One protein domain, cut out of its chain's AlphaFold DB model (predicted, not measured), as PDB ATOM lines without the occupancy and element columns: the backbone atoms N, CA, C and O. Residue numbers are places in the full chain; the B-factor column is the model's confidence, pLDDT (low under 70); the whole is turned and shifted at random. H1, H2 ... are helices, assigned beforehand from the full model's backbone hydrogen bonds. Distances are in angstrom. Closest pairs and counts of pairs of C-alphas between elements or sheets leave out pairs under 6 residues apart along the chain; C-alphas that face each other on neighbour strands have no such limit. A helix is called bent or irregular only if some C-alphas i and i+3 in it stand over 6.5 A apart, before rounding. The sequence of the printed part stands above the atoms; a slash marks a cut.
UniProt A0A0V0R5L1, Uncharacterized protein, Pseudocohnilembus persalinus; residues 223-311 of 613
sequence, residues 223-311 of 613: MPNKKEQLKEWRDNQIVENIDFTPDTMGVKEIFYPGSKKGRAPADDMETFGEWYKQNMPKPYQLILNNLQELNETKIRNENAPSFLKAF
ATOM      1  N   MET A 223     -33.568 -25.242 -19.730       76.94
ATOM      2  CA  MET A 223     -34.902 -25.475 -20.283       76.94
ATOM      3  C   MET A 223     -36.000 -25.480 -19.208       76.94
ATOM      4  O   MET A 223     -35.852 -26.161 -18.187       76.94
ATOM      5  N   PRO A 224     -37.123 -24.785 -19.461       84.81
ATOM      6  CA  PRO A 224     -38.197 -24.653 -18.494       84.81
ATOM      7  C   PRO A 224     -38.828 -26.012 -18.173       84.81
ATOM      8  O   PRO A 224     -38.607 -27.013 -18.867       84.81
ATOM      9  N   ASN A 225     -39.634 -26.091 -17.114       90.81
ATOM     10  CA  ASN A 225     -40.274 -27.361 -16.759       90.81
ATOM     11  C   ASN A 225     -41.262 -27.813 -17.860       90.81
ATOM     12  O   ASN A 225     -41.730 -27.015 -18.668       90.81
ATOM     13  N   LYS A 226     -41.644 -29.100 -17.894       91.06
ATOM     14  CA  LYS A 226     -42.538 -29.634 -18.952       91.06
ATOM     15  C   LYS A 226     -43.858 -28.863 -19.102       91.06
ATOM     16  O   LYS A 226     -44.424 -28.835 -20.190       91.06
ATOM     17  N   LYS A 227     -44.378 -28.276 -18.018       92.88
ATOM     18  CA  LYS A 227     -45.626 -27.503 -18.043       92.88
ATOM     19  C   LYS A 227     -45.423 -26.161 -18.750       92.88
ATOM     20  O   LYS A 227     -46.268 -25.769 -19.545       92.88
ATOM     21  N   GLU A 228     -44.310 -25.492 -18.484       88.81
ATOM     22  CA  GLU A 228     -43.892 -24.273 -19.175       88.81
ATOM     23  C   GLU A 228     -43.522 -24.544 -20.636       88.81
ATOM     24  O   GLU A 228     -43.971 -23.800 -21.494       88.81
ATOM     25  N   GLN A 229     -42.846 -25.656 -20.952       88.94
ATOM     26  CA  GLN A 229     -42.586 -26.062 -22.345       88.94
ATOM     27  C   GLN A 229     -43.883 -26.284 -23.138       88.94
ATOM     28  O   GLN A 229     -43.992 -25.889 -24.291       88.94
ATOM     29  N   LEU A 230     -44.901 -26.906 -22.528       91.81
ATOM     30  CA  LEU A 230     -46.218 -27.062 -23.162       91.81
ATOM     31  C   LEU A 230     -46.937 -25.721 -23.353       91.81
ATOM     32  O   LEU A 230     -47.699 -25.567 -24.310       91.81
ATOM     33  N   LYS A 231     -46.724 -24.766 -22.439       90.44
ATOM     34  CA  LYS A 231     -47.233 -23.400 -22.575       90.44
ATOM     35  C   LYS A 231     -46.536 -22.695 -23.739       90.44
ATOM     36  O   LYS A 231     -47.231 -22.217 -24.622       90.44
ATOM     37  N   GLU A 232     -45.207 -22.729 -23.784       88.50
ATOM     38  CA  GLU A 232     -44.390 -22.183 -24.872       88.50
ATOM     39  C   GLU A 232     -44.769 -22.797 -26.225       88.50
ATOM     40  O   GLU A 232     -44.957 -22.079 -27.197       88.50
ATOM     41  N   TRP A 233     -44.997 -24.112 -26.282       90.94
ATOM     42  CA  TRP A 233     -45.491 -24.770 -27.490       90.94
ATOM     43  C   TRP A 233     -46.840 -24.200 -27.945       90.94
ATOM     44  O   TRP A 233     -47.000 -23.880 -29.118       90.94
ATOM     45  N   ARG A 234     -47.810 -24.030 -27.035       88.19
ATOM     46  CA  ARG A 234     -49.110 -23.423 -27.369       88.19
ATOM     47  C   ARG A 234     -48.950 -21.972 -27.828       88.19
ATOM     48  O   ARG A 234     -49.602 -21.571 -28.786       88.19
ATOM     49  N   ASP A 235     -48.112 -21.215 -27.137       88.62
ATOM     50  CA  ASP A 235     -47.821 -19.816 -27.430       88.62
ATOM     51  C   ASP A 235     -47.185 -19.682 -28.832       88.62
ATOM     52  O   ASP A 235     -47.629 -18.858 -29.631       88.62
ATOM     53  N   ASN A 236     -46.267 -20.582 -29.198       87.44
ATOM     54  CA  ASN A 236     -45.697 -20.672 -30.544       87.44
ATOM     55  C   ASN A 236     -46.746 -21.065 -31.590       87.44
ATOM     56  O   ASN A 236     -46.805 -20.446 -32.647       87.44
ATOM     57  N   GLN A 237     -47.643 -22.013 -31.289       88.50
ATOM     58  CA  GLN A 237     -48.746 -22.359 -32.197       88.50
ATOM     59  C   GLN A 237     -49.679 -21.171 -32.475       88.50
ATOM     60  O   GLN A 237     -50.233 -21.073 -33.567       88.50
ATOM     61  N   ILE A 238     -49.871 -20.263 -31.515       87.31
ATOM     62  CA  ILE A 238     -50.669 -19.046 -31.726       87.31
ATOM     63  C   ILE A 238     -49.976 -18.108 -32.726       87.31
ATOM     64  O   ILE A 238     -50.655 -17.494 -33.545       87.31
ATOM     65  N   VAL A 239     -48.645 -18.006 -32.677       88.69
ATOM     66  CA  VAL A 239     -47.854 -17.173 -33.600       88.69
ATOM     67  C   VAL A 239     -47.724 -17.823 -34.983       88.69
ATOM     68  O   VAL A 239     -47.791 -17.130 -35.995       88.69
ATOM     69  N   GLU A 240     -47.575 -19.144 -35.043       87.62
ATOM     70  CA  GLU A 240     -47.426 -19.897 -36.296       87.62
ATOM     71  C   GLU A 240     -48.721 -19.950 -37.122       87.62
ATOM     72  O   GLU A 240     -48.665 -19.960 -38.347       87.62
ATOM     73  N   ASN A 241     -49.892 -19.939 -36.475       88.94
ATOM     74  CA  ASN A 241     -51.195 -20.061 -37.143       88.94
ATOM     75  C   ASN A 241     -51.879 -18.704 -37.414       88.94
ATOM     76  O   ASN A 241     -53.107 -18.597 -37.366       88.94
ATOM     77  N   ILE A 242     -51.102 -17.651 -37.674       90.88
ATOM     78  CA  ILE A 242     -51.629 -16.317 -37.988       90.88
ATOM     79  C   ILE A 242     -52.099 -16.252 -39.448       90.88
ATOM     80  O   ILE A 242     -51.320 -16.471 -40.372       90.88
ATOM     81  N   ASP A 243     -53.352 -15.842 -39.662       91.69
ATOM     82  CA  ASP A 243     -53.934 -15.581 -40.992       91.69
ATOM     83  C   ASP A 243     -54.262 -14.091 -41.237       91.69
ATOM     84  O   ASP A 243     -54.913 -13.742 -42.220       91.69
ATOM     85  N   PHE A 244     -53.810 -13.207 -40.339       90.69
ATOM     86  CA  PHE A 244     -54.068 -11.758 -40.356       90.69
ATOM     87  C   PHE A 244     -55.553 -11.362 -40.336       90.69
ATOM     88  O   PHE A 244     -55.910 -10.245 -40.712       90.69
ATOM     89  N   THR A 245     -56.428 -12.233 -39.832       91.62
ATOM     90  CA  THR A 245     -57.835 -11.904 -39.579       91.62
ATOM     91  C   THR A 245     -58.064 -11.446 -38.134       91.62
ATOM     92  O   THR A 245     -57.268 -11.745 -37.238       91.62
ATOM     93  N   PRO A 246     -59.178 -10.744 -37.846       91.94
ATOM     94  CA  PRO A 246     -59.543 -10.402 -36.473       91.94
ATOM     95  C   PRO A 246     -59.722 -11.617 -35.557       91.94
ATOM     96  O   PRO A 246     -59.555 -11.481 -34.345       91.94
ATOM     97  N   ASP A 247     -60.037 -12.787 -36.118       90.19
ATOM     98  CA  ASP A 247     -60.267 -14.012 -35.355       90.19
ATOM     99  C   ASP A 247     -58.949 -14.602 -34.830       90.19
ATOM    100  O   ASP A 247     -58.878 -14.979 -33.658       90.19
ATOM    101  N   THR A 248     -57.878 -14.603 -35.637       90.75
ATOM    102  CA  THR A 248     -56.541 -15.044 -35.185       90.75
ATOM    103  C   THR A 248     -55.806 -13.970 -34.382       90.75
ATOM    104  O   THR A 248     -55.099 -14.284 -33.424       90.75
ATOM    105  N   MET A 249     -56.011 -12.690 -34.704       90.75
ATOM    106  CA  MET A 249     -55.346 -11.570 -34.024       90.75
ATOM    107  C   MET A 249     -56.028 -11.159 -32.709       90.75
ATOM    108  O   MET A 249     -55.385 -10.593 -31.819       90.75
ATOM    109  N   GLY A 250     -57.331 -11.422 -32.572       90.44
ATOM    110  CA  GLY A 250     -58.159 -11.008 -31.436       90.44
ATOM    111  C   GLY A 250     -58.508  -9.514 -31.407       90.44
ATOM    112  O   GLY A 250     -59.144  -9.059 -30.457       90.44
ATOM    113  N   VAL A 251     -58.096  -8.757 -32.427       91.50
ATOM    114  CA  VAL A 251     -58.321  -7.315 -32.591       91.50
ATOM    115  C   VAL A 251     -58.571  -7.004 -34.065       91.50
ATOM    116  O   VAL A 251     -58.090  -7.710 -34.949       91.50
ATOM    117  N   LYS A 252     -59.335  -5.946 -34.353       93.31
ATOM    118  CA  LYS A 252     -59.533  -5.482 -35.734       93.31
ATOM    119  C   LYS A 252     -58.276  -4.775 -36.239       93.31
ATOM    120  O   LYS A 252     -57.598  -4.109 -35.463       93.31
ATOM    121  N   GLU A 253     -58.017  -4.872 -37.538       92.88
ATOM    122  CA  GLU A 253     -56.917  -4.145 -38.171       92.88
ATOM    123  C   GLU A 253     -57.151  -2.630 -38.088       92.88
ATOM    124  O   GLU A 253     -58.198  -2.114 -38.492       92.88
ATOM    125  N   ILE A 254     -56.174  -1.920 -37.522       94.25
ATOM    126  CA  ILE A 254     -56.191  -0.470 -37.323       94.25
ATOM    127  C   ILE A 254     -54.780   0.059 -37.608       94.25
ATOM    128  O   ILE A 254     -53.785  -0.563 -37.245       94.25
ATOM    129  N   PHE A 255     -54.690   1.238 -38.226       94.25
ATOM    130  CA  PHE A 255     -53.423   1.919 -38.497       94.25
ATOM    131  C   PHE A 255     -53.129   2.987 -37.442       94.25
ATOM    132  O   PHE A 255     -54.041   3.653 -36.950       94.25
ATOM    133  N   TYR A 256     -51.846   3.187 -37.131       95.31
ATOM    134  CA  TYR A 256     -51.415   4.265 -36.243       95.31
ATOM    135  C   TYR A 256     -51.834   5.627 -36.829       95.31
ATOM    136  O   TYR A 256     -51.466   5.935 -37.967       95.31
ATOM    137  N   PRO A 257     -52.590   6.461 -36.089       93.75
ATOM    138  CA  PRO A 257     -53.158   7.696 -36.635       93.75
ATOM    139  C   PRO A 257     -52.127   8.812 -36.865       93.75
ATOM    140  O   PRO A 257     -52.456   9.836 -37.465       93.75
ATOM    141  N   GLY A 258     -50.885   8.628 -36.406       93.81
ATOM    142  CA  GLY A 258     -49.900   9.696 -36.298       93.81
ATOM    143  C   GLY A 258     -50.146  10.562 -35.062       93.81
ATOM    144  O   GLY A 258     -51.274  10.711 -34.592       93.81
ATOM    145  N   SER A 259     -49.078  11.139 -34.525       95.81
ATOM    146  CA  SER A 259     -49.157  12.087 -33.417       95.81
ATOM    147  C   SER A 259     -49.105  13.527 -33.924       95.81
ATOM    148  O   SER A 259     -48.907  13.806 -35.108       95.81
ATOM    149  N   LYS A 260     -49.216  14.482 -32.995       94.44
ATOM    150  CA  LYS A 260     -48.958  15.898 -33.295       94.44
ATOM    151  C   LYS A 260     -47.489  16.173 -33.647       94.44
ATOM    152  O   LYS A 260     -47.225  17.175 -34.303       94.44
ATOM    153  N   LYS A 261     -46.550  15.326 -33.200       93.75
ATOM    154  CA  LYS A 261     -45.106  15.494 -33.442       93.75
ATOM    155  C   LYS A 261     -44.668  14.904 -34.782       93.75
ATOM    156  O   LYS A 261     -43.683  15.369 -35.344       93.75
ATOM    157  N   GLY A 262     -45.420  13.947 -35.322       94.00
ATOM    158  CA  GLY A 262     -45.158  13.392 -36.641       94.00
ATOM    159  C   GLY A 262     -45.967  12.136 -36.943       94.00
ATOM    160  O   GLY A 262     -46.721  11.625 -36.113       94.00
ATOM    161  N   ARG A 263     -45.850  11.659 -38.185       93.31
ATOM    162  CA  ARG A 263     -46.566  10.457 -38.641       93.31
ATOM    163  C   ARG A 263     -45.865   9.175 -38.203       93.31
ATOM    164  O   ARG A 263     -46.531   8.148 -38.107       93.31
ATOM    165  N   ALA A 264     -44.551   9.215 -37.980       94.75
ATOM    166  CA  ALA A 264     -43.805   8.025 -37.614       94.75
ATOM    167  C   ALA A 264     -43.953   7.742 -36.108       94.75
ATOM    168  O   ALA A 264     -43.954   8.676 -35.304       94.75
ATOM    169  N   PRO A 265     -44.023   6.464 -35.693       94.44
ATOM    170  CA  PRO A 265     -44.001   6.081 -34.278       94.44
ATOM    171  C   PRO A 265     -42.820   6.664 -33.489       94.44
ATOM    172  O   PRO A 265     -42.976   7.051 -32.335       94.44
ATOM    173  N   ALA A 266     -41.647   6.771 -34.123       94.38
ATOM    174  CA  ALA A 266     -40.431   7.298 -33.503       94.38
ATOM    175  C   ALA A 266     -40.510   8.801 -33.171       94.38
ATOM    176  O   ALA A 266     -39.795   9.258 -32.283       94.38
ATOM    177  N   ASP A 267     -41.390   9.558 -33.839       94.12
ATOM    178  CA  ASP A 267     -41.571  10.992 -33.584       94.12
ATOM    179  C   ASP A 267     -42.281  11.243 -32.236       94.12
ATOM    180  O   ASP A 267     -42.130  12.308 -31.633       94.12
ATOM    181  N   ASP A 268     -43.075  10.272 -31.761       94.88
ATOM    182  CA  ASP A 268     -43.797  10.339 -30.486       94.88
ATOM    183  C   ASP A 268     -44.072   8.948 -29.897       94.88
ATOM    184  O   ASP A 268     -45.172   8.398 -30.007       94.88
ATOM    185  N   MET A 269     -43.050   8.383 -29.255       93.06
ATOM    186  CA  MET A 269     -43.098   7.023 -28.712       93.06
ATOM    187  C   MET A 269     -44.153   6.834 -27.610       93.06
ATOM    188  O   MET A 269     -44.630   5.720 -27.426       93.06
ATOM    189  N   GLU A 270     -44.532   7.897 -26.892       92.44
ATOM    190  CA  GLU A 270     -45.538   7.849 -25.820       92.44
ATOM    191  C   GLU A 270     -46.939   7.598 -26.391       92.44
ATOM    192  O   GLU A 270     -47.554   6.575 -26.093       92.44
ATOM    193  N   THR A 271     -47.383   8.460 -27.314       92.50
ATOM    194  CA  THR A 271     -48.658   8.301 -28.031       92.50
ATOM    195  C   THR A 271     -48.713   6.972 -28.789       92.50
ATOM    196  O   THR A 271     -49.743   6.293 -28.794       92.50
ATOM    197  N   PHE A 272     -47.605   6.565 -29.421       96.19
ATOM    198  CA  PHE A 272     -47.524   5.256 -30.065       96.19
ATOM    199  C   PHE A 272     -47.647   4.110 -29.056       96.19
ATOM    200  O   PHE A 272     -48.368   3.154 -29.321       96.19
ATOM    201  N   GLY A 273     -46.991   4.206 -27.898       92.31
ATOM    202  CA  GLY A 273     -47.060   3.200 -26.842       92.31
ATOM    203  C   GLY A 273     -48.474   3.015 -26.291       92.31
ATOM    204  O   GLY A 273     -48.910   1.879 -26.113       92.31
ATOM    205  N   GLU A 274     -49.216   4.101 -26.066       93.12
ATOM    206  CA  GLU A 274     -50.626   4.043 -25.654       93.12
ATOM    207  C   GLU A 274     -51.511   3.405 -26.727       93.12
ATOM    208  O   GLU A 274     -52.279   2.485 -26.437       93.12
ATOM    209  N   TRP A 275     -51.361   3.846 -27.981       95.31
ATOM    210  CA  TRP A 275     -52.098   3.284 -29.109       95.31
ATOM    211  C   TRP A 275     -51.799   1.792 -29.292       95.31
ATOM    212  O   TRP A 275     -52.721   0.990 -29.440       95.31
ATOM    213  N   TYR A 276     -50.525   1.400 -29.234       94.94
ATOM    214  CA  TYR A 276     -50.102   0.017 -29.421       94.94
ATOM    215  C   TYR A 276     -50.610  -0.875 -28.285       94.94
ATOM    216  O   TYR A 276     -51.131  -1.946 -28.564       94.94
ATOM    217  N   LYS A 277     -50.575  -0.415 -27.024       91.75
ATOM    218  CA  LYS A 277     -51.148  -1.149 -25.877       91.75
ATOM    219  C   LYS A 277     -52.647  -1.416 -26.025       91.75
ATOM    220  O   LYS A 277     -53.106  -2.487 -25.645       91.75
ATOM    221  N   GLN A 278     -53.405  -0.466 -26.571       92.69
ATOM    222  CA  GLN A 278     -54.853  -0.616 -26.761       92.69
ATOM    223  C   GLN A 278     -55.219  -1.533 -27.936       92.69
ATOM    224  O   GLN A 278     -56.293  -2.130 -27.926       92.69
ATOM    225  N   ASN A 279     -54.352  -1.633 -28.947       94.00
ATOM    226  CA  ASN A 279     -54.640  -2.316 -30.214       94.00
ATOM    227  C   ASN A 279     -53.725  -3.525 -30.471       94.00
ATOM    228  O   ASN A 279     -53.630  -3.996 -31.602       94.00
ATOM    229  N   MET A 280     -53.027  -4.016 -29.444       92.75
ATOM    230  CA  MET A 280     -52.057  -5.100 -29.567       92.75
ATOM    231  C   MET A 280     -52.742  -6.433 -29.893       92.75
ATOM    232  O   MET A 280     -53.575  -6.891 -29.107       92.75
ATOM    233  N   PRO A 281     -52.361  -7.111 -30.988       93.00
ATOM    234  CA  PRO A 281     -52.799  -8.477 -31.228       93.00
ATOM    235  C   PRO A 281     -52.283  -9.428 -30.149       93.00
ATOM    236  O   PRO A 281     -51.122  -9.347 -29.738       93.00
ATOM    237  N   LYS A 282     -53.126 -10.382 -29.740       87.38
ATOM    238  CA  LYS A 282     -52.787 -11.365 -28.697       87.38
ATOM    239  C   LYS A 282     -51.476 -12.126 -28.966       87.38
ATOM    240  O   LYS A 282     -50.701 -12.252 -28.016       87.38
ATOM    241  N   PRO A 283     -51.168 -12.581 -30.202       89.81
ATOM    242  CA  PRO A 283     -49.913 -13.291 -30.474       89.81
ATOM    243  C   PRO A 283     -48.663 -12.461 -30.141       89.81
ATOM    244  O   PRO A 283     -47.672 -12.986 -29.641       89.81
ATOM    245  N   TYR A 284     -48.715 -11.143 -30.360       91.50
ATOM    246  CA  TYR A 284     -47.571 -10.255 -30.144       91.50
ATOM    247  C   TYR A 284     -47.410  -9.801 -28.691       91.50
ATOM    248  O   TYR A 284     -46.328  -9.351 -28.316       91.50
ATOM    249  N   GLN A 285     -48.436  -9.961 -27.851       88.12
ATOM    250  CA  GLN A 285     -48.344  -9.655 -26.422       88.12
ATOM    251  C   GLN A 285     -47.286 -10.520 -25.724       88.12
ATOM    252  O   GLN A 285     -46.553 -10.032 -24.867       88.12
ATOM    253  N   LEU A 286     -47.163 -11.784 -26.139       84.19
ATOM    254  CA  LEU A 286     -46.155 -12.718 -25.636       84.19
ATOM    255  C   LEU A 286     -44.734 -12.234 -25.955       84.19
ATOM    256  O   LEU A 286     -43.885 -12.166 -25.070       84.19
ATOM    257  N   ILE A 287     -44.504 -11.821 -27.203       87.25
ATOM    258  CA  ILE A 287     -43.211 -11.291 -27.652       87.25
ATOM    259  C   ILE A 287     -42.876  -9.998 -26.904       87.25
ATOM    260  O   ILE A 287     -41.738  -9.813 -26.474       87.25
ATOM    261  N   LEU A 288     -43.859  -9.111 -26.706       87.81
ATOM    262  CA  LEU A 288     -43.629  -7.862 -25.982       87.81
ATOM    263  C   LEU A 288     -43.204  -8.113 -24.531       87.81
ATOM    264  O   LEU A 288     -42.289  -7.440 -24.065       87.81
ATOM    265  N   ASN A 289     -43.835  -9.059 -23.831       85.62
ATOM    266  CA  ASN A 289     -43.466  -9.384 -22.452       85.62
ATOM    267  C   ASN A 289     -41.996  -9.830 -22.368       85.62
ATOM    268  O   ASN A 289     -41.242  -9.296 -21.560       85.62
ATOM    269  N   ASN A 290     -41.553 -10.697 -23.286       84.25
ATOM    270  CA  ASN A 290     -40.152 -11.131 -23.354       84.25
ATOM    271  C   ASN A 290     -39.195  -9.957 -23.652       84.25
ATOM    272  O   ASN A 290     -38.105  -9.867 -23.089       84.25
ATOM    273  N   LEU A 291     -39.600  -9.017 -24.514       85.50
ATOM    274  CA  LEU A 291     -38.820  -7.805 -24.794       85.50
ATOM    275  C   LEU A 291     -38.771  -6.840 -23.597       85.50
ATOM    276  O   LEU A 291     -37.780  -6.133 -23.418       85.50
ATOM    277  N   GLN A 292     -39.825  -6.785 -22.780       84.50
ATOM    278  CA  GLN A 292     -39.836  -6.004 -21.542       84.50
ATOM    279  C   GLN A 292     -38.880  -6.602 -20.510       84.50
ATOM    280  O   GLN A 292     -38.066  -5.863 -19.961       84.50
ATOM    281  N   GLU A 293     -38.891  -7.926 -20.332       83.50
ATOM    282  CA  GLU A 293     -37.927  -8.628 -19.474       83.50
ATOM    283  C   GLU A 293     -36.478  -8.354 -19.915       83.50
ATOM    284  O   GLU A 293     -35.609  -8.049 -19.089       83.50
ATOM    285  N   LEU A 294     -36.216  -8.362 -21.227       82.00
ATOM    286  CA  LEU A 294     -34.899  -8.022 -21.769       82.00
ATOM    287  C   LEU A 294     -34.501  -6.564 -21.469       82.00
ATOM    288  O   LEU A 294     -33.365  -6.310 -21.068       82.00
ATOM    289  N   ASN A 295     -35.429  -5.611 -21.607       80.00
ATOM    290  CA  ASN A 295     -35.186  -4.196 -21.294       80.00
ATOM    291  C   ASN A 295     -34.934  -3.944 -19.796       80.00
ATOM    292  O   ASN A 295     -34.174  -3.040 -19.431       80.00
ATOM    293  N   GLU A 296     -35.581  -4.717 -18.923       81.81
ATOM    294  CA  GLU A 296     -35.419  -4.632 -17.469       81.81
ATOM    295  C   GLU A 296     -34.144  -5.315 -16.967       81.81
ATOM    296  O   GLU A 296     -33.626  -4.954 -15.900       81.81
ATOM    297  N   THR A 297     -33.612  -6.254 -17.753       82.00
ATOM    298  CA  THR A 297     -32.347  -6.928 -17.474       82.00
ATOM    299  C   THR A 297     -31.226  -5.892 -17.394       82.00
ATOM    300  O   THR A 297     -31.037  -5.050 -18.271       82.00
ATOM    301  N   LYS A 298     -30.468  -5.922 -16.297       82.00
ATOM    302  CA  LYS A 298     -29.358  -4.995 -16.043       82.00
ATOM    303  C   LYS A 298     -28.084  -5.784 -15.863       82.00
ATOM    304  O   LYS A 298     -27.935  -6.516 -14.886       82.00
ATOM    305  N   ILE A 299     -27.142  -5.584 -16.774       80.56
ATOM    306  CA  ILE A 299     -25.832  -6.230 -16.704       80.56
ATOM    307  C   ILE A 299     -24.878  -5.282 -15.991       80.56
ATOM    308  O   ILE A 299     -24.677  -4.145 -16.417       80.56
ATOM    309  N   ARG A 300     -24.259  -5.765 -14.916       77.19
ATOM    310  CA  ARG A 300     -23.180  -5.060 -14.217       77.19
ATOM    311  C   ARG A 300     -21.836  -5.554 -14.742       77.19
ATOM    312  O   ARG A 300     -21.169  -6.356 -14.097       77.19
ATOM    313  N   ASN A 301     -21.473  -5.140 -15.953       78.50
ATOM    314  CA  ASN A 301     -20.179  -5.483 -16.539       78.50
ATOM    315  C   ASN A 301     -19.678  -4.346 -17.438       78.50
ATOM    316  O   ASN A 301     -20.242  -4.073 -18.500       78.50
ATOM    317  N   GLU A 302     -18.600  -3.686 -17.016       76.50
ATOM    318  CA  GLU A 302     -17.976  -2.580 -17.754       76.50
ATOM    319  C   GLU A 302     -17.479  -3.027 -19.142       76.50
ATOM    320  O   GLU A 302     -17.609  -2.297 -20.135       76.50
ATOM    321  N   ASN A 303     -17.038  -4.286 -19.231       84.56
ATOM    322  CA  ASN A 303     -16.498  -4.919 -20.432       84.56
ATOM    323  C   ASN A 303     -17.573  -5.555 -21.329       84.56
ATOM    324  O   ASN A 303     -17.236  -6.328 -22.227       84.56
ATOM    325  N   ALA A 304     -18.861  -5.261 -21.120       83.56
ATOM    326  CA  ALA A 304     -19.907  -5.759 -22.010       83.56
ATOM    327  C   ALA A 304     -19.677  -5.268 -23.464       83.56
ATOM    328  O   ALA A 304     -19.415  -4.071 -23.666       83.56
ATOM    329  N   PRO A 305     -19.790  -6.153 -24.476       85.81
ATOM    330  CA  PRO A 305     -19.680  -5.792 -25.888       85.81
ATOM    331  C   PRO A 305     -20.612  -4.645 -26.294       85.81
ATOM    332  O   PRO A 305     -21.751  -4.556 -25.833       85.81
ATOM    333  N   SER A 306     -20.151  -3.772 -27.195       83.38
ATOM    334  CA  SER A 306     -20.914  -2.597 -27.649       83.38
ATOM    335  C   SER A 306     -22.245  -2.955 -28.310       83.38
ATOM    336  O   SER A 306     -23.224  -2.245 -28.102       83.38
ATOM    337  N   PHE A 307     -22.306  -4.069 -29.046       85.44
ATOM    338  CA  PHE A 307     -23.545  -4.527 -29.675       85.44
ATOM    339  C   PHE A 307     -24.604  -4.951 -28.643       85.44
ATOM    340  O   PHE A 307     -25.778  -4.677 -28.850       85.44
ATOM    341  N   LEU A 308     -24.207  -5.527 -27.496       82.81
ATOM    342  CA  LEU A 308     -25.134  -5.880 -26.409       82.81
ATOM    343  C   LEU A 308     -25.620  -4.651 -25.632       82.81
ATOM    344  O   LEU A 308     -26.766  -4.612 -25.188       82.81
ATOM    345  N   LYS A 309     -24.781  -3.614 -25.509       81.81
ATOM    346  CA  LYS A 309     -25.140  -2.342 -24.851       81.81
ATOM    347  C   LYS A 309     -26.289  -1.600 -25.553       81.81
ATOM    348  O   LYS A 309     -26.898  -0.738 -24.930       81.81
ATOM    349  N   ALA A 310     -26.583  -1.917 -26.816       81.94
ATOM    350  CA  ALA A 310     -27.722  -1.352 -27.542       81.94
ATOM    351  C   ALA A 310     -29.077  -1.944 -27.111       81.94
ATOM    352  O   ALA A 310     -30.100  -1.288 -27.287       81.94
ATOM    353  N   PHE A 311     -29.083  -3.156 -26.545       80.56
ATOM    354  CA  PHE A 311     -30.301  -3.897 -26.197       80.56
ATOM    355  C   PHE A 311     -30.523  -4.034 -24.690       80.56
ATOM    356  O   PHE A 311     -31.644  -4.284 -24.263       80.56
TER     357      PHE A 311
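This is residues 223 to 311 of the 613 residues of an uncharacterized protein of Pseudocohnilembus persalinus (UniProt A0A0V0R5L1). Two 15-residue helices, H1 and H4, meet near one end of each as an open V, H1 by its later residues 235 to 239 and H4 by its early residues 283 to 286, in a loose, flat frame of helices. H2 is a short turn near the corner of the V; from it a long link, residues 250 to 268, runs past H3 and folds back into its beginning, and H3 then returns towards the beginning of H4, while the stretch after H4 loops out and turns back through the short H5. The printed part has 89 residues, with five named helices in the order H1, H2, H3, H4, H5 and no named strand, and its class is all helix. The whole is loose, with a radius of gyration of the C-alphas of 17.0 A, and spans 41 by 38 by 17 A.

H1, residues 226 to 240, touches H4, residues 282 to 296, with residues 235 to 239 alone. Their closest C-alphas, those of Val 239 and Pro 283, are 5.4 A apart. H1 and H4 run opposite ways at a steep tilt of 61 degrees. H2, residues 246 to 249, is close to H1 but not clearly touching, the closest C-alphas being those of Ile 238 and Thr 248, 7.9 A apart. H2 is also close to H4 but not clearly touching, with the C-alphas of Met 249 and Lys 282 closest at 5.9 A. H3, residues 269 to 279, touches no helix; it is apart from H4, though a tight link of 2 residues joins them. H5, residues 306 to 309, touches no helix either and is apart from H4. Every O i to N i+4 pair is within hydrogen-bond range in H1 and H3, and 9 of 11 are in H4; H2 and H5 are too short for such a pair.

H1 begins at C-alpha 226, (-42.538, -29.634, -18.952), and measures 20.5 A from first to last C-alpha. H2 measures 5.0 A, H3 14.9 A and H5 5.1 A. H4 begins at C-alpha 282, (-52.787, -11.365, -28.697), and measures 21.7 A; it is neither bent nor irregular, but only just: C-alphas 283 and 286 are 6.2 A apart. H5 ends at C-alpha 309, (-25.140, -2.342, -24.851).

The two C-alphas farthest apart, those of Lys 226 and Lys 260, are 48.2 A apart. Residues 225 to 231, of which 226 to 231 belong to H1, stand free, and so do residues 300 to 307. The link from H2 to H3 is long, with 19 residues; that from H4 to H5 is short, with 9. The printed part has no cut. Its mean pLDDT is 89.0, and no printed residue is under 70.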